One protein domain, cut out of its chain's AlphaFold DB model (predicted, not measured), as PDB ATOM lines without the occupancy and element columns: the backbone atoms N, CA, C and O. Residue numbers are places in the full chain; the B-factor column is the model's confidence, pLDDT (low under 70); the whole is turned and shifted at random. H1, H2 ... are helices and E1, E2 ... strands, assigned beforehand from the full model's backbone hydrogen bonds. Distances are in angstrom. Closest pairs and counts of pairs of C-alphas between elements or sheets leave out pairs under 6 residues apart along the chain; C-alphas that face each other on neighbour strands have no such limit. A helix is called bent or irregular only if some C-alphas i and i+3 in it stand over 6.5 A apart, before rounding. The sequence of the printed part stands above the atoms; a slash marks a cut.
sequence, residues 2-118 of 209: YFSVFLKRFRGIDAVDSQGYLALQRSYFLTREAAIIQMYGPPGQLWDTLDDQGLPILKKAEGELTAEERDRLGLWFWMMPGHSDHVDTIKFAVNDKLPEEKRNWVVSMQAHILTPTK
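AT A GLANCE: This is residues 2 to 118 of the 209 residues of an uncharacterized protein of Caldicoprobacter faecalis (UniProt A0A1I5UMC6). A small body of helices, with a short two-strand hairpin E1 and E2 close to H3, has an arm of two helices reaching away from it. In the body H5 packs on H3 and on H6; H4 lies off to one side on its own loop, and H2 leads out from H3 to a tip where residues 14 to 20 stick out, with H1 beyond them along the chain. The printed part has 117 residues, with named elements in the order H1, H2, H3, E1, E2, H4, H5, H6; the strands are antiparallel and the class is mostly helix. The whole is only just compact, close to loose, with a radius of gyration of the C-alphas of 15.8 A, and is elongated, spanning 52 by 33 by 30 A.

HOW THE PARTS SIT: H1, residues 2 to 9, touches no helix and is only just apart from H3, residues 32 to 40, with closest C-alphas 8.2 A apart. H2, residues 18 to 29, is close to H3 but not clearly touching: the closest C-alphas, of Tyr 28 and Ala 34, are 6.5 A apart, and the lines are only just about perpendicular at 71 degrees. E1, residues 47 to 50, and E2, residues 56 to 58, form a hairpin, antiparallel at 142 degrees, with N 57 and O 49 within hydrogen-bond range at 3.1 A. The closest C-alphas of H3 and E2, those of Ile 36 and Pro 56, are 7.2 A apart. H4, residues 67 to 73, touches no helix. H5, residues 84 to 96, touches H3 with residues 86 to 91 alone, closest at the C-alphas of Ala 35 and Val 87, 4.9 A; they run the same way at a steep tilt of 62 degrees. H6, residues 105 to 117, touches H5 with residues 107 to 111 alone, closest at the C-alphas of Phe 92 and Ala 111, 5.9 A; they run opposite ways at a steep tilt of 55 degrees. Every O i to N i+4 pair is within hydrogen-bond range in H2, H3, H4 and H5, against 2 of 4 in H1 and 6 of 9 in H6.

IN THESE COORDINATES: H1 begins at C-alpha 2, (6.256, -18.923, 37.737). H2 is 16.7 A long from first to last C-alpha, and H3 is 12.0 A, beginning at C-alpha 32, (-8.737, -22.079, 36.501). H5 is 17.6 A long. H6, 17.0 A long, ends at C-alpha 117, (-15.611, -41.563, 49.309), and is only just irregular: C-alphas 112 and 115 are 6.8 A apart.

THE WHOLE: The C-alphas farthest apart, those of Val 16 and Glu 101, are 52.9 A apart. The printed part has no cut and no long link. The mean pLDDT of the printed part is 78.1, and it is under 70 at residues 2 to 23, 25 and 76 to 84.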
ATOM      1  N   TYR A   2       7.659 -19.327  37.507       39.62
ATOM      2  CA  TYR A   2       6.256 -18.923  37.737       39.62
ATOM      3  C   TYR A   2       6.031 -17.436  38.087       39.62
ATOM      4  O   TYR A   2       5.035 -16.843  37.686       39.62
ATOM      5  N   PHE A   3       6.995 -16.793  38.753       37.16
ATOM      6  CA  PHE A   3       6.900 -15.383  39.149       37.16
ATOM      7  C   PHE A   3       6.913 -14.377  37.979       37.16
ATOM      8  O   PHE A   3       6.376 -13.281  38.124       37.16
ATOM      9  N   SER A   4       7.509 -14.695  36.819       36.28
ATOM     10  CA  SER A   4       7.715 -13.685  35.759       36.28
ATOM     11  C   SER A   4       6.484 -13.451  34.874       36.28
ATOM     12  O   SER A   4       6.275 -12.326  34.416       36.28
ATOM     13  N   VAL A   5       5.650 -14.480  34.670       49.53
ATOM     14  CA  VAL A   5       4.344 -14.363  33.992       49.53
ATOM     15  C   VAL A   5       3.366 -13.606  34.891       49.53
ATOM     16  O   VAL A   5       2.715 -12.669  34.434       49.53
ATOM     17  N   PHE A   6       3.372 -13.925  36.189       48.88
ATOM     18  CA  PHE A   6       2.607 -13.232  37.225       48.88
ATOM     19  C   PHE A   6       2.936 -11.728  37.275       48.88
ATOM     20  O   PHE A   6       2.046 -10.888  37.198       48.88
ATOM     21  N   LEU A   7       4.224 -11.367  37.273       44.00
ATOM     22  CA  LEU A   7       4.667  -9.969  37.316       44.00
ATOM     23  C   LEU A   7       4.249  -9.137  36.099       44.00
ATOM     24  O   LEU A   7       4.088  -7.932  36.249       44.00
ATOM     25  N   LYS A   8       4.087  -9.719  34.901       48.09
ATOM     26  CA  LYS A   8       3.744  -8.950  33.686       48.09
ATOM     27  C   LYS A   8       2.318  -8.395  33.700       48.09
ATOM     28  O   LYS A   8       2.100  -7.349  33.098       48.09
ATOM     29  N   ARG A   9       1.375  -9.047  34.388       51.91
ATOM     30  CA  ARG A   9      -0.039  -8.628  34.423       51.91
ATOM     31  C   ARG A   9      -0.336  -7.521  35.442       51.91
ATOM     32  O   ARG A   9      -1.339  -6.835  35.302       51.91
ATOM     33  N   PHE A  10       0.558  -7.305  36.407       52.56
ATOM     34  CA  PHE A  10       0.390  -6.329  37.491       52.56
ATOM     35  C   PHE A  10       1.407  -5.172  37.439       52.56
ATOM     36  O   PHE A  10       1.541  -4.421  38.405       52.56
ATOM     37  N   ARG A  11       2.125  -4.994  36.314       46.97
ATOM     38  CA  ARG A  11       3.029  -3.845  36.098       46.97
ATOM     39  C   ARG A  11       2.217  -2.560  35.907       46.97
ATOM     40  O   ARG A  11       1.974  -2.144  34.780       46.97
ATOM     41  N   GLY A  12       1.782  -1.959  37.006       52.00
ATOM     42  CA  GLY A  12       1.077  -0.675  36.998       52.00
ATOM     43  C   GLY A  12       0.419  -0.275  38.317       52.00
ATOM     44  O   GLY A  12      -0.286   0.725  38.335       52.00
ATOM     45  N   ILE A  13       0.605  -1.041  39.397       50.03
ATOM     46  CA  ILE A  13       0.010  -0.753  40.707       50.03
ATOM     47  C   ILE A  13       1.141  -0.342  41.657       50.03
ATOM     48  O   ILE A  13       2.049  -1.133  41.915       50.03
ATOM     49  N   ASP A  14       1.113   0.911  42.114       40.44
ATOM     50  CA  ASP A  14       2.117   1.489  43.011       40.44
ATOM     51  C   ASP A  14       2.133   0.801  44.387       40.44
ATOM     52  O   ASP A  14       1.116   0.336  44.901       40.44
ATOM     53  N   ALA A  15       3.316   0.762  45.006       44.59
ATOM     54  CA  ALA A  15       3.673  -0.046  46.180       44.59
ATOM     55  C   ALA A  15       2.966   0.313  47.514       44.59
ATOM     56  O   ALA A  15       3.401  -0.140  48.573       44.59
ATOM     57  N   VAL A  16       1.895   1.111  47.492       44.56
ATOM     58  CA  VAL A  16       1.161   1.563  48.693       44.56
ATOM     59  C   VAL A  16       0.044   0.585  49.101       44.56
ATOM     60  O   VAL A  16      -0.455   0.660  50.219       44.56
ATOM     61  N   ASP A  17      -0.295  -0.400  48.263       54.25
ATOM     62  CA  ASP A  17      -1.386  -1.357  48.511       54.25
ATOM     63  C   ASP A  17      -0.892  -2.810  48.657       54.25
ATOM     64  O   ASP A  17      -1.276  -3.716  47.918       54.25
ATOM     65  N   SER A  18       0.030  -3.061  49.592       53.56
ATOM     66  CA  SER A  18       0.618  -4.400  49.784       53.56
ATOM     67  C   SER A  18      -0.407  -5.454  50.231       53.56
ATOM     68  O   SER A  18      -0.287  -6.622  49.857       53.56
ATOM     69  N   GLN A  19      -1.446  -5.060  50.976       55.41
ATOM     70  CA  GLN A  19      -2.547  -5.951  51.357       55.41
ATOM     71  C   GLN A  19      -3.510  -6.213  50.192       55.41
ATOM     72  O   GLN A  19      -3.875  -7.372  49.980       55.41
ATOM     73  N   GLY A  20      -3.867  -5.200  49.394       59.31
ATOM     74  CA  GLY A  20      -4.656  -5.387  48.175       59.31
ATOM     75  C   GLY A  20      -3.916  -6.219  47.128       59.31
ATOM     76  O   GLY A  20      -4.503  -7.115  46.525       59.31
ATOM     77  N   TYR A  21      -2.599  -6.042  46.994       62.41
ATOM     78  CA  TYR A  21      -1.755  -6.869  46.129       62.41
ATOM     79  C   TYR A  21      -1.732  -8.341  46.570       62.41
ATOM     80  O   TYR A  21      -1.881  -9.240  45.741       62.41
ATOM     81  N   LEU A  22      -1.611  -8.609  47.875       62.41
ATOM     82  CA  LEU A  22      -1.681  -9.972  48.414       62.41
ATOM     83  C   LEU A  22      -3.074 -10.592  48.247       62.41
ATOM     84  O   LEU A  22      -3.176 -11.789  47.974       62.41
ATOM     85  N   ALA A  23      -4.143  -9.805  48.381       66.25
ATOM     86  CA  ALA A  23      -5.507 -10.264  48.136       66.25
ATOM     87  C   ALA A  23      -5.723 -10.623  46.655       66.25
ATOM     88  O   ALA A  23      -6.216 -11.711  46.363       66.25
ATOM     89  N   LEU A  24      -5.262  -9.774  45.729       70.50
ATOM     90  CA  LEU A  24      -5.310 -10.020  44.283       70.50
ATOM     91  C   LEU A  24      -4.483 -11.244  43.876       70.50
ATOM     92  O   LEU A  24      -4.920 -12.066  43.064       70.50
ATOM     93  N   GLN A  25      -3.304 -11.408  44.478       68.44
ATOM     94  CA  GLN A  25      -2.466 -12.585  44.286       68.44
ATOM     95  C   GLN A  25      -3.184 -13.859  44.745       68.44
ATOM     96  O   GLN A  25      -3.210 -14.849  44.013       68.44
ATOM     97  N   ARG A  26      -3.803 -13.838  45.931       70.25
ATOM     98  CA  ARG A  26      -4.567 -14.977  46.459       70.25
ATOM     99  C   ARG A  26      -5.790 -15.288  45.605       70.25
ATOM    100  O   ARG A  26      -6.027 -16.456  45.326       70.25
ATOM    101  N   SER A  27      -6.519 -14.279  45.127       79.19
ATOM    102  CA  SER A  27      -7.666 -14.506  44.243       79.19
ATOM    103  C   SER A  27      -7.255 -15.073  42.885       79.19
ATOM    104  O   SER A  27      -7.962 -15.919  42.350       79.19
ATOM    105  N   TYR A  28      -6.096 -14.675  42.343       80.81
ATOM    106  CA  TYR A  28      -5.577 -15.265  41.106       80.81
ATOM    107  C   TYR A  28      -5.310 -16.763  41.271       80.81
ATOM    108  O   TYR A  28      -5.686 -17.544  40.398       80.81
ATOM    109  N   PHE A  29      -4.735 -17.175  42.404       77.75
ATOM    110  CA  PHE A  29      -4.527 -18.592  42.692       77.75
ATOM    111  C   PHE A  29      -5.824 -19.395  42.754       77.75
ATOM    112  O   PHE A  29      -5.759 -20.590  42.558       77.75
ATOM    113  N   LEU A  30      -6.996 -18.785  42.939       78.81
ATOM    114  CA  LEU A  30      -8.280 -19.497  42.902       78.81
ATOM    115  C   LEU A  30      -8.846 -19.669  41.485       78.81
ATOM    116  O   LEU A  30      -9.916 -20.248  41.316       78.81
ATOM    117  N   THR A  31      -8.161 -19.166  40.457       84.94
ATOM    118  CA  THR A  31      -8.632 -19.253  39.071       84.94
ATOM    119  C   THR A  31      -8.253 -20.575  38.408       84.94
ATOM    120  O   THR A  31      -7.262 -21.230  38.745       84.94
ATOM    121  N   ARG A  32      -9.018 -20.930  37.370       84.31
ATOM    122  CA  ARG A  32      -8.737 -22.079  36.501       84.31
ATOM    123  C   ARG A  32      -7.392 -21.962  35.773       84.31
ATOM    124  O   ARG A  32      -6.695 -22.957  35.609       84.31
ATOM    125  N   GLU A  33      -7.008 -20.752  35.368       86.81
ATOM    126  CA  GLU A  33      -5.707 -20.482  34.737       86.81
ATOM    127  C   GLU A  33      -4.553 -20.824  35.689       86.81
ATOM    128  O   GLU A  33      -3.646 -21.576  35.327       86.81
ATOM    129  N   ALA A  34      -4.615 -20.334  36.931       84.19
ATOM    130  CA  ALA A  34      -3.602 -20.629  37.935       84.19
ATOM    131  C   ALA A  34      -3.536 -22.127  38.268       84.19
ATOM    132  O   ALA A  34      -2.440 -22.657  38.437       84.19
ATOM    133  N   ALA A  35      -4.682 -22.819  38.294       85.38
ATOM    134  CA  ALA A  35      -4.742 -24.268  38.485       85.38
ATOM    135  C   ALA A  35      -3.979 -25.040  37.396       85.38
ATOM    136  O   ALA A  35      -3.163 -25.903  37.716       85.38
ATOM    137  N   ILE A  36      -4.188 -24.693  36.120       87.81
ATOM    138  CA  ILE A  36      -3.482 -25.318  34.989       87.81
ATOM    139  C   ILE A  36      -1.979 -25.075  35.099       87.81
ATOM    140  O   ILE A  36      -1.196 -26.012  34.973       87.81
ATOM    141  N   ILE A  37      -1.575 -23.830  35.360       86.56
ATOM    142  CA  ILE A  37      -0.159 -23.465  35.446       86.56
ATOM    143  C   ILE A  37       0.521 -24.172  36.620       86.56
ATOM    144  O   ILE A  37       1.653 -24.619  36.488       86.56
ATOM    145  N   GLN A  38      -0.148 -24.288  37.763       81.31
ATOM    146  CA  GLN A  38       0.411 -24.955  38.934       81.31
ATOM    147  C   GLN A  38       0.539 -26.469  38.735       81.31
ATOM    148  O   GLN A  38       1.533 -27.057  39.156       81.31
ATOM    149  N   MET A  39      -0.445 -27.086  38.078       84.44
ATOM    150  CA  MET A  39      -0.452 -28.527  37.838       84.44
ATOM    151  C   MET A  39       0.490 -28.941  36.699       84.44
ATOM    152  O   MET A  39       1.182 -29.948  36.812       84.44
ATOM    153  N   TYR A  40       0.522 -28.175  35.604       87.75
ATOM    154  CA  TYR A  40       1.155 -28.573  34.338       87.75
ATOM    155  C   TYR A  40       2.258 -27.627  33.856       87.75
ATOM    156  O   TYR A  40       2.829 -27.832  32.782       87.75
ATOM    157  N   GLY A  41       2.576 -26.598  34.636       86.56
ATOM    158  CA  GLY A  41       3.537 -25.578  34.250       86.56
ATOM    159  C   GLY A  41       2.990 -24.572  33.232       86.56
ATOM    160  O   GLY A  41       1.837 -24.656  32.800       86.56
ATOM    161  N   PRO A  42       3.802 -23.573  32.848       88.75
ATOM    162  CA  PRO A  42       3.427 -22.614  31.817       88.75
ATOM    163  C   PRO A  42       3.348 -23.271  30.425       88.75
ATOM    164  O   PRO A  42       4.028 -24.275  30.176       88.75
ATOM    165  N   PRO A  43       2.592 -22.670  29.486       90.06
ATOM    166  CA  PRO A  43       2.572 -23.125  28.101       90.06
ATOM    167  C   PRO A  43       3.974 -23.058  27.471       90.06
ATOM    168  O   PRO A  43       4.808 -22.231  27.854       90.06
ATOM    169  N   GLY A  44       4.240 -23.931  26.500       89.38
ATOM    170  CA  GLY A  44       5.536 -24.090  25.835       89.38
ATOM    171  C   GLY A  44       6.307 -25.327  26.294       89.38
ATOM    172  O   GLY A  44       7.110 -25.868  25.533       89.38
ATOM    173  N   GLN A  45       6.050 -25.817  27.511       88.19
ATOM    174  CA  GLN A  45       6.691 -27.026  28.032       88.19
ATOM    175  C   GLN A  45       5.786 -28.238  27.837       88.19
ATOM    176  O   GLN A  45       5.797 -28.820  26.755       88.19
ATOM    177  N   LEU A  46       4.986 -28.602  28.841       90.62
ATOM    178  CA  LEU A  46       4.167 -29.816  28.810       90.62
ATOM    179  C   LEU A  46       2.900 -29.681  27.946       90.62
ATOM    180  O   LEU A  46       2.342 -30.689  27.527       90.62
ATOM    181  N   TRP A  47       2.470 -28.458  27.642       93.69
ATOM    182  CA  TRP A  47       1.300 -28.143  26.819       93.69
ATOM    183  C   TRP A  47       1.517 -26.806  26.096       93.69
ATOM    184  O   TRP A  47       2.364 -26.020  26.516       93.69
ATOM    185  N   ASP A  48       0.778 -26.550  25.013       93.06
ATOM    186  CA  ASP A  48       0.836 -25.275  24.266       93.06
ATOM    187  C   ASP A  48      -0.537 -24.610  24.131       93.06
ATOM    188  O   ASP A  48      -0.647 -23.387  24.203       93.06
ATOM    189  N   THR A  49      -1.587 -25.410  23.940       94.88
ATOM    190  CA  THR A  49      -2.956 -24.939  23.720       94.88
ATOM    191  C   THR A  49      -3.937 -25.626  24.661       94.88
ATOM    192  O   THR A  49      -3.655 -26.681  25.242       94.88
ATOM    193  N   LEU A  50      -5.096 -24.989  24.821       95.00
ATOM    194  CA  LEU A  50      -6.243 -25.564  25.504       95.00
ATOM    195  C   LEU A  50      -7.218 -26.144  24.475       95.00
ATOM    196  O   LEU A  50      -7.270 -25.677  23.336       95.00
ATOM    197  N   ASP A  51      -7.990 -27.138  24.889       93.06
ATOM    198  CA  ASP A  51      -9.123 -27.649  24.123       93.06
ATOM    199  C   ASP A  51     -10.380 -26.763  24.259       93.06
ATOM    200  O   ASP A  51     -10.376 -25.717  24.913       93.06
ATOM    201  N   ASP A  52     -11.473 -27.191  23.627       93.25
ATOM    202  CA  ASP A  52     -12.784 -26.531  23.631       93.25
ATOM    203  C   ASP A  52     -13.415 -26.407  25.029       93.25
ATOM    204  O   ASP A  52     -14.232 -25.520  25.274       93.25
ATOM    205  N   GLN A  53     -13.003 -27.261  25.964       88.38
ATOM    206  CA  GLN A  53     -13.432 -27.240  27.357       88.38
ATOM    207  C   GLN A  53     -12.490 -26.420  28.244       88.38
ATOM    208  O   GLN A  53     -12.749 -26.304  29.445       88.38
ATOM    209  N   GLY A  54     -11.413 -25.852  27.692       90.06
ATOM    210  CA  GLY A  54     -10.409 -25.086  28.425       90.06
ATOM    211  C   GLY A  54      -9.464 -25.957  29.258       90.06
ATOM    212  O   GLY A  54      -9.023 -25.527  30.326       90.06
ATOM    213  N   LEU A  55      -9.215 -27.204  28.851       92.56
ATOM    214  CA  LEU A  55      -8.232 -28.101  29.464       92.56
ATOM    215  C   LEU A  55      -6.936 -28.115  28.643       92.56
ATOM    216  O   LEU A  55      -6.994 -28.005  27.419       92.56
ATOM    217  N   PRO A  56      -5.763 -28.253  29.279       93.38
ATOM    218  CA  PRO A  56      -4.499 -28.313  28.559       93.38
ATOM    219  C   PRO A  56      -4.376 -29.611  27.758       93.38
ATOM    220  O   PRO A  56      -4.589 -30.705  28.281       93.38
ATOM    221  N   ILE A  57      -3.961 -29.486  26.498       94.06
ATOM    222  CA  ILE A  57      -3.606 -30.634  25.662       94.06
ATOM    223  C   ILE A  57      -2.141 -30.980  25.945       94.06
ATOM    224  O   ILE A  57      -1.225 -30.281  25.500       94.06
ATOM    225  N   LEU A  58      -1.916 -32.037  26.729       92.56
ATOM    226  CA  LEU A  58      -0.570 -32.442  27.135       92.56
ATOM    227  C   LEU A  58       0.191 -33.100  25.973       92.56
ATOM    228  O   LEU A  58      -0.321 -33.991  25.302       92.56
ATOM    229  N   LYS A  59       1.457 -32.713  25.786       93.19
ATOM    230  CA  LYS A  59       2.386 -33.334  24.820       93.19
ATOM    231  C   LYS A  59       2.810 -34.743  25.235       93.19
ATOM    232  O   LYS A  59       3.194 -35.547  24.391       93.19
ATOM    233  N   LYS A  60       2.794 -35.009  26.542       91.62
ATOM    234  CA  LYS A  60       3.175 -36.276  27.168       91.62
ATOM    235  C   LYS A  60       2.226 -36.543  28.328       91.62
ATOM    236  O   LYS A  60       1.928 -35.619  29.086       91.62
ATOM    237  N   ALA A  61       1.741 -37.776  28.449       88.69
ATOM    238  CA  ALA A  61       0.809 -38.116  29.512       88.69
ATOM    239  C   ALA A  61       1.504 -38.048  30.875       88.69
ATOM    240  O   ALA A  61       2.688 -38.356  31.017       88.69
ATOM    241  N   GLU A  62       0.755 -37.677  31.905       84.69
ATOM    242  CA  GLU A  62       1.299 -37.492  33.249       84.69
ATOM    243  C   GLU A  62       1.868 -38.793  33.843       84.69
ATOM    244  O   GLU A  62       2.885 -38.777  34.536       84.69
ATOM    245  N   GLY A  63       1.241 -39.934  33.529       84.56
ATOM    246  CA  GLY A  63       1.724 -41.264  33.914       84.56
ATOM    247  C   GLY A  63       3.036 -41.674  33.236       84.56
ATOM    248  O   GLY A  63       3.726 -42.555  33.738       84.56
ATOM    249  N   GLU A  64       3.416 -41.019  32.137       89.19
ATOM    250  CA  GLU A  64       4.643 -41.307  31.384       89.19
ATOM    251  C   GLU A  64       5.844 -40.460  31.865       89.19
ATOM    252  O   GLU A  64       6.966 -40.649  31.387       89.19
ATOM    253  N   LEU A  65       5.637 -39.493  32.771       88.00
ATOM    254  CA  LEU A  65       6.699 -38.620  33.286       88.00
ATOM    255  C   LEU A  65       7.569 -39.340  34.331       88.00
ATOM    256  O   LEU A  65       7.048 -40.002  35.235       88.00
ATOM    257  N   THR A  66       8.891 -39.157  34.270       88.56
ATOM    258  CA  THR A  66       9.795 -39.593  35.352       88.56
ATOM    259  C   THR A  66       9.730 -38.640  36.550       88.56
ATOM    260  O   THR A  66       9.159 -37.550  36.469       88.56
ATOM    261  N   ALA A  67      10.304 -39.041  37.689       84.88
ATOM    262  CA  ALA A  67      10.402 -38.161  38.854       84.88
ATOM    263  C   ALA A  67      11.240 -36.910  38.543       84.88
ATOM    264  O   ALA A  67      10.793 -35.797  38.795       84.88
ATOM    265  N   GLU A  68      12.382 -37.080  37.879       88.00
ATOM    266  CA  GLU A  68      13.275 -35.985  37.495       88.00
ATOM    267  C   GLU A  68      12.616 -35.030  36.496       88.00
ATOM    268  O   GLU A  68      12.823 -33.818  36.558       88.00
ATOM    269  N   GLU A  69      11.808 -35.552  35.565       86.81
ATOM    270  CA  GLU A  69      11.040 -34.717  34.642       86.81
ATOM    271  C   GLU A  69      10.015 -33.860  35.389       86.81
ATOM    272  O   GLU A  69       9.924 -32.663  35.114       86.81
ATOM    273  N   ARG A  70       9.282 -34.440  36.348       84.44
ATOM    274  CA  ARG A  70       8.323 -33.702  37.182       84.44
ATOM    275  C   ARG A  70       9.007 -32.618  38.009       84.44
ATOM    276  O   ARG A  70       8.554 -31.475  37.982       84.44
ATOM    277  N   ASP A  71      10.120 -32.950  38.657       83.44
ATOM    278  CA  ASP A  71      10.879 -32.015  39.492       83.44
ATOM    279  C   ASP A  71      11.456 -30.863  38.663       83.44
ATOM    280  O   ASP A  71      11.320 -29.694  39.027       83.44
ATOM    281  N   ARG A  72      12.038 -31.165  37.493       84.44
ATOM    282  CA  ARG A  72      12.578 -30.151  36.573       84.44
ATOM    283  C   ARG A  72      11.499 -29.194  36.071       84.44
ATOM    284  O   ARG A  72      11.755 -28.000  35.925       84.44
ATOM    285  N   LEU A  73      10.316 -29.721  35.764       81.69
ATOM    286  CA  LEU A  73       9.163 -28.937  35.320       81.69
ATOM    287  C   LEU A  73       8.475 -28.207  36.494       81.69
ATOM    288  O   LEU A  73       7.634 -27.336  36.271       81.69
ATOM    289  N   GLY A  74       8.850 -28.521  37.740       75.81
ATOM    290  CA  GLY A  74       8.230 -27.984  38.945       75.81
ATOM    291  C   GLY A  74       6.747 -28.336  39.037       75.81
ATOM    292  O   GLY A  74       5.965 -27.498  39.480       75.81
ATOM    293  N   LEU A  75       6.362 -29.522  38.552       77.38
ATOM    294  CA  LEU A  75       4.988 -30.013  38.636       77.38
ATOM    295  C   LEU A  75       4.738 -30.474  40.061       77.38
ATOM    296  O   LEU A  75       5.502 -31.273  40.604       77.38
ATOM    297  N   TRP A  76       3.669 -29.981  40.671       66.31
ATOM    298  CA  TRP A  76       3.414 -30.242  42.075       66.31
ATOM    299  C   TRP A  76       1.979 -30.722  42.279       66.31
ATOM    300  O   TRP A  76       1.037 -30.067  41.854       66.31
ATOM    301  N   PHE A  77       1.823 -31.862  42.956       58.84
ATOM    302  CA  PHE A  77       0.537 -32.541  43.173       58.84
ATOM    303  C   PHE A  77      -0.262 -32.031  44.380       58.84
ATOM    304  O   PHE A  77      -1.474 -32.229  44.440       58.84
ATOM    305  N   TRP A  78       0.397 -31.366  45.334       58.19
ATOM    306  CA  TRP A  78      -0.189 -30.932  46.607       58.19
ATOM    307  C   TRP A  78      -0.383 -29.411  46.688       58.19
ATOM    308  O   TRP A  78       0.567 -28.639  46.607       58.19
ATOM    309  N   MET A  79      -1.629 -28.978  46.846       62.78
ATOM    310  CA  MET A  79      -2.039 -27.579  46.678       62.78
ATOM    311  C   MET A  79      -2.177 -26.847  48.019       62.78
ATOM    312  O   MET A  79      -2.293 -27.472  49.074       62.78
ATOM    313  N   MET A  80      -2.241 -25.511  47.973       58.81
ATOM    314  CA  MET A  80      -2.728 -24.728  49.113       58.81
ATOM    315  C   MET A  80      -4.228 -25.018  49.354       58.81
ATOM    316  O   MET A  80      -4.981 -25.120  48.378       58.81
ATOM    317  N   PRO A  81      -4.688 -25.122  50.618       49.03
ATOM    318  CA  PRO A  81      -6.106 -25.306  50.938       49.03
ATOM    319  C   PRO A  81      -6.981 -24.216  50.292       49.03
ATOM    320  O   PRO A  81      -6.650 -23.034  50.372       49.03
ATOM    321  N   GLY A  82      -8.081 -24.614  49.641       54.16
ATOM    322  CA  GLY A  82      -9.018 -23.720  48.933       54.16
ATOM    323  C   GLY A  82      -8.860 -23.674  47.404       54.16
ATOM    324  O   GLY A  82      -9.772 -23.236  46.711       54.16
ATOM    325  N   HIS A  83      -7.746 -24.172  46.858       65.94
ATOM    326  CA  HIS A  83      -7.511 -24.278  45.405       65.94
ATOM    327  C   HIS A  83      -7.638 -25.709  44.861       65.94
ATOM    328  O   HIS A  83      -7.725 -25.916  43.649       65.94
ATOM    329  N   SER A  84      -7.687 -26.699  45.757       69.56
ATOM    330  CA  SER A  84      -7.720 -28.123  45.415       69.56
ATOM    331  C   SER A  84      -8.835 -28.479  44.442       69.56
ATOM    332  O   SER A  84      -8.580 -29.250  43.531       69.56
ATOM    333  N   ASP A  85     -10.022 -27.883  44.559       76.81
ATOM    334  CA  ASP A  85     -11.166 -28.251  43.717       76.81
ATOM    335  C   ASP A  85     -10.942 -27.880  42.246       76.81
ATOM    336  O   ASP A  85     -11.245 -28.664  41.347       76.81
ATOM    337  N   HIS A  86     -10.348 -26.716  41.973       77.69
ATOM    338  CA  HIS A  86     -10.034 -26.300  40.603       77.69
ATOM    339  C   HIS A  86      -8.911 -27.144  39.998       77.69
ATOM    340  O   HIS A  86      -8.967 -27.491  38.821       77.69
ATOM    341  N   VAL A  87      -7.896 -27.492  40.790       82.00
ATOM    342  CA  VAL A  87      -6.805 -28.338  40.298       82.00
ATOM    343  C   VAL A  87      -7.271 -29.775  40.098       82.00
ATOM    344  O   VAL A  87      -7.027 -30.341  39.036       82.00
ATOM    345  N   ASP A  88      -7.974 -30.350  41.072       86.00
ATOM    346  CA  ASP A  88      -8.467 -31.723  41.021       86.00
ATOM    347  C   ASP A  88      -9.460 -31.903  39.867       86.00
ATOM    348  O   ASP A  88      -9.299 -32.839  39.090       86.00
ATOM    349  N   THR A  89     -10.406 -30.980  39.658       85.69
ATOM    350  CA  THR A  89     -11.352 -31.067  38.526       85.69
ATOM    351  C   THR A  89     -10.656 -31.045  37.164       85.69
ATOM    352  O   THR A  89     -10.979 -31.863  36.304       85.69
ATOM    353  N   ILE A  90      -9.676 -30.159  36.962       87.81
ATOM    354  CA  ILE A  90      -8.902 -30.097  35.712       87.81
ATOM    355  C   ILE A  90      -8.072 -31.365  35.542       87.81
ATOM    356  O   ILE A  90      -8.089 -31.972  34.475       87.81
ATOM    357  N   LYS A  91      -7.362 -31.774  36.591       89.12
ATOM    358  CA  LYS A  91      -6.476 -32.936  36.581       89.12
ATOM    359  C   LYS A  91      -7.232 -34.225  36.277       89.12
ATOM    360  O   LYS A  91      -6.793 -35.007  35.437       89.12
ATOM    361  N   PHE A  92      -8.373 -34.436  36.930       92.19
ATOM    362  CA  PHE A  92      -9.226 -35.596  36.683       92.19
ATOM    363  C   PHE A  92      -9.730 -35.592  35.240       92.19
ATOM    364  O   PHE A  92      -9.588 -36.596  34.549       92.19
ATOM    365  N   ALA A  93     -10.212 -34.446  34.748       92.88
ATOM    366  CA  ALA A  93     -10.717 -34.335  33.384       92.88
ATOM    367  C   ALA A  93      -9.629 -34.553  32.317       92.88
ATOM    368  O   ALA A  93      -9.863 -35.266  31.343       92.88
ATOM    369  N   VAL A  94      -8.432 -33.982  32.496       91.38
ATOM    370  CA  VAL A  94      -7.286 -34.197  31.592       91.38
ATOM    371  C   VAL A  94      -6.896 -35.671  31.569       91.38
ATOM    372  O   VAL A  94      -6.694 -36.237  30.498       91.38
ATOM    373  N   ASN A  95      -6.824 -36.307  32.738       93.38
ATOM    374  CA  ASN A  95      -6.469 -37.715  32.848       93.38
ATOM    375  C   ASN A  95      -7.530 -38.632  32.220       93.38
ATOM    376  O   ASN A  95      -7.179 -39.543  31.479       93.38
ATOM    377  N   ASP A  96      -8.820 -38.370  32.433       94.44
ATOM    378  CA  ASP A  96      -9.906 -39.185  31.875       94.44
ATOM    379  C   ASP A  96     -10.026 -39.070  30.345       94.44
ATOM    380  O   ASP A  96     -10.515 -39.999  29.696       94.44
ATOM    381  N   LYS A  97      -9.527 -37.985  29.739       93.00
ATOM    382  CA  LYS A  97      -9.430 -37.857  28.274       93.00
ATOM    383  C   LYS A  97      -8.356 -38.747  27.647       93.00
ATOM    384  O   LYS A  97      -8.394 -38.970  26.437       93.00
ATOM    385  N   LEU A  98      -7.402 -39.248  28.430       91.38
ATOM    386  CA  LEU A  98      -6.373 -40.155  27.932       91.38
ATOM    387  C   LEU A  98      -6.933 -41.582  27.768       91.38
ATOM    388  O   LEU A  98      -7.817 -41.982  28.540       91.38
ATOM    389  N   PRO A  99      -6.390 -42.374  26.820       92.12
ATOM    390  CA  PRO A  99      -6.592 -43.822  26.789       92.12
ATOM    391  C   PRO A  99      -6.259 -44.452  28.145       92.12
ATOM    392  O   PRO A  99      -5.340 -43.986  28.821       92.12
ATOM    393  N   GLU A 100      -6.998 -45.488  28.553       89.94
ATOM    394  CA  GLU A 100      -6.920 -46.078  29.899       89.94
ATOM    395  C   GLU A 100      -5.488 -46.472  30.288       89.94
ATOM    396  O   GLU A 100      -5.033 -46.156  31.385       89.94
ATOM    397  N   GLU A 101      -4.741 -47.054  29.352       90.88
ATOM    398  CA  GLU A 101      -3.351 -47.480  29.512       90.88
ATOM    399  C   GLU A 101      -2.357 -46.325  29.715       90.88
ATOM    400  O   GLU A 101      -1.234 -46.547  30.167       90.88
ATOM    401  N   LYS A 102      -2.761 -45.093  29.390       90.44
ATOM    402  CA  LYS A 102      -1.958 -43.872  29.548       90.44
ATOM    403  C   LYS A 102      -2.361 -43.028  30.750       90.44
ATOM    404  O   LYS A 102      -1.694 -42.033  31.050       90.44
ATOM    405  N   ARG A 103      -3.450 -43.389  31.432       91.75
ATOM    406  CA  ARG A 103      -3.920 -42.658  32.608       91.75
ATOM    407  C   ARG A 103      -2.942 -42.831  33.760       91.75
ATOM    408  O   ARG A 103      -2.424 -43.916  34.018       91.75
ATOM    409  N   ASN A 104      -2.717 -41.758  34.503       91.75
ATOM    410  CA  ASN A 104      -1.972 -41.819  35.744       91.75
ATOM    411  C   ASN A 104      -2.811 -42.543  36.809       91.75
ATOM    412  O   ASN A 104      -3.902 -42.097  37.166       91.75
ATOM    413  N   TRP A 105      -2.283 -43.647  37.340       90.38
ATOM    414  CA  TRP A 105      -2.981 -44.470  38.329       90.38
ATOM    415  C   TRP A 105      -3.378 -43.689  39.589       90.38
ATOM    416  O   TRP A 105      -4.503 -43.829  40.058       90.38
ATOM    417  N   VAL A 106      -2.500 -42.826  40.116       89.56
ATOM    418  CA  VAL A 106      -2.782 -42.033  41.328       89.56
ATOM    419  C   VAL A 106      -3.944 -41.077  41.079       89.56
ATOM    420  O   VAL A 106      -4.849 -40.978  41.909       89.56
ATOM    421  N   VAL A 107      -3.952 -40.415  39.920       90.31
ATOM    422  CA  VAL A 107      -5.034 -39.506  39.524       90.31
ATOM    423  C   VAL A 107      -6.350 -40.264  39.373       90.31
ATOM    424  O   VAL A 107      -7.359 -39.830  39.923       90.31
ATOM    425  N   SER A 108      -6.335 -41.425  38.715       93.06
ATOM    426  CA  SER A 108      -7.519 -42.277  38.557       93.06
ATOM    427  C   SER A 108      -8.071 -42.761  39.902       93.06
ATOM    428  O   SER A 108      -9.271 -42.668  40.149       93.06
ATOM    429  N   MET A 109      -7.204 -43.225  40.807       92.12
ATOM    430  CA  MET A 109      -7.599 -43.639  42.158       92.12
ATOM    431  C   MET A 109      -8.201 -42.480  42.951       92.12
ATOM    432  O   MET A 109      -9.212 -42.645  43.637       92.12
ATOM    433  N   GLN A 110      -7.596 -41.296  42.859       89.19
ATOM    434  CA  GLN A 110      -8.100 -40.117  43.546       89.19
ATOM    435  C   GLN A 110      -9.461 -39.674  42.992       89.19
ATOM    436  O   GLN A 110     -10.342 -39.347  43.787       89.19
ATOM    437  N   ALA A 111      -9.638 -39.674  41.669       90.62
ATOM    438  CA  ALA A 111     -10.857 -39.228  40.997       90.62
ATOM    439  C   ALA A 111     -12.040 -40.169  41.243       90.62
ATOM    440  O   ALA A 111     -13.122 -39.725  41.616       90.62
ATOM    441  N   HIS A 112     -11.820 -41.473  41.060       91.94
ATOM    442  CA  HIS A 112     -12.905 -42.449  40.935       91.94
ATOM    443  C   HIS A 112     -13.183 -43.229  42.218       91.94
ATOM    444  O   HIS A 112     -14.247 -43.826  42.352       91.94
ATOM    445  N   ILE A 113     -12.244 -43.229  43.170       88.69
ATOM    446  CA  ILE A 113     -12.383 -43.971  44.431       88.69
ATOM    447  C   ILE A 113     -12.283 -43.021  45.620       88.69
ATOM    448  O   ILE A 113     -13.236 -42.889  46.379       88.69
ATOM    449  N   LEU A 114     -11.161 -42.317  45.792       87.44
ATOM    450  CA  LEU A 114     -10.926 -41.582  47.037       87.44
ATOM    451  C   LEU A 114     -11.838 -40.359  47.170       87.44
ATOM    452  O   LEU A 114     -12.540 -40.251  48.165       87.44
ATOM    453  N   THR A 115     -11.870 -39.457  46.187       85.56
ATOM    454  CA  THR A 115     -12.648 -38.205  46.277       85.56
ATOM    455  C   THR A 115     -14.149 -38.447  46.470       85.56
ATOM    456  O   THR A 115     -14.703 -37.835  47.380       85.56
ATOM    457  N   PRO A 116     -14.806 -39.375  45.744       84.75
ATOM    458  CA  PRO A 116     -16.215 -39.701  45.978       84.75
ATOM    459  C   PRO A 116     -16.491 -40.321  47.354       84.75
ATOM    460  O   PRO A 116     -17.602 -40.211  47.863       84.75
ATOM    461  N   THR A 117     -15.495 -40.977  47.959       82.06
ATOM    462  CA  THR A 117     -15.611 -41.563  49.309       82.06
ATOM    463  C   THR A 117     -15.247 -40.595  50.431       82.06
ATOM    464  O   THR A 117     -15.420 -40.937  51.602       82.06
ATOM    465  N   LYS A 118     -14.748 -39.392  50.109       79.06
ATOM    466  CA  LYS A 118     -14.454 -38.384  51.127       79.06
ATOM    467  C   LYS A 118     -15.738 -37.958  51.823       79.06
ATOM    468  O   LYS A 118     -16.800 -37.812  51.224       79.06
TER     469      LYS A 118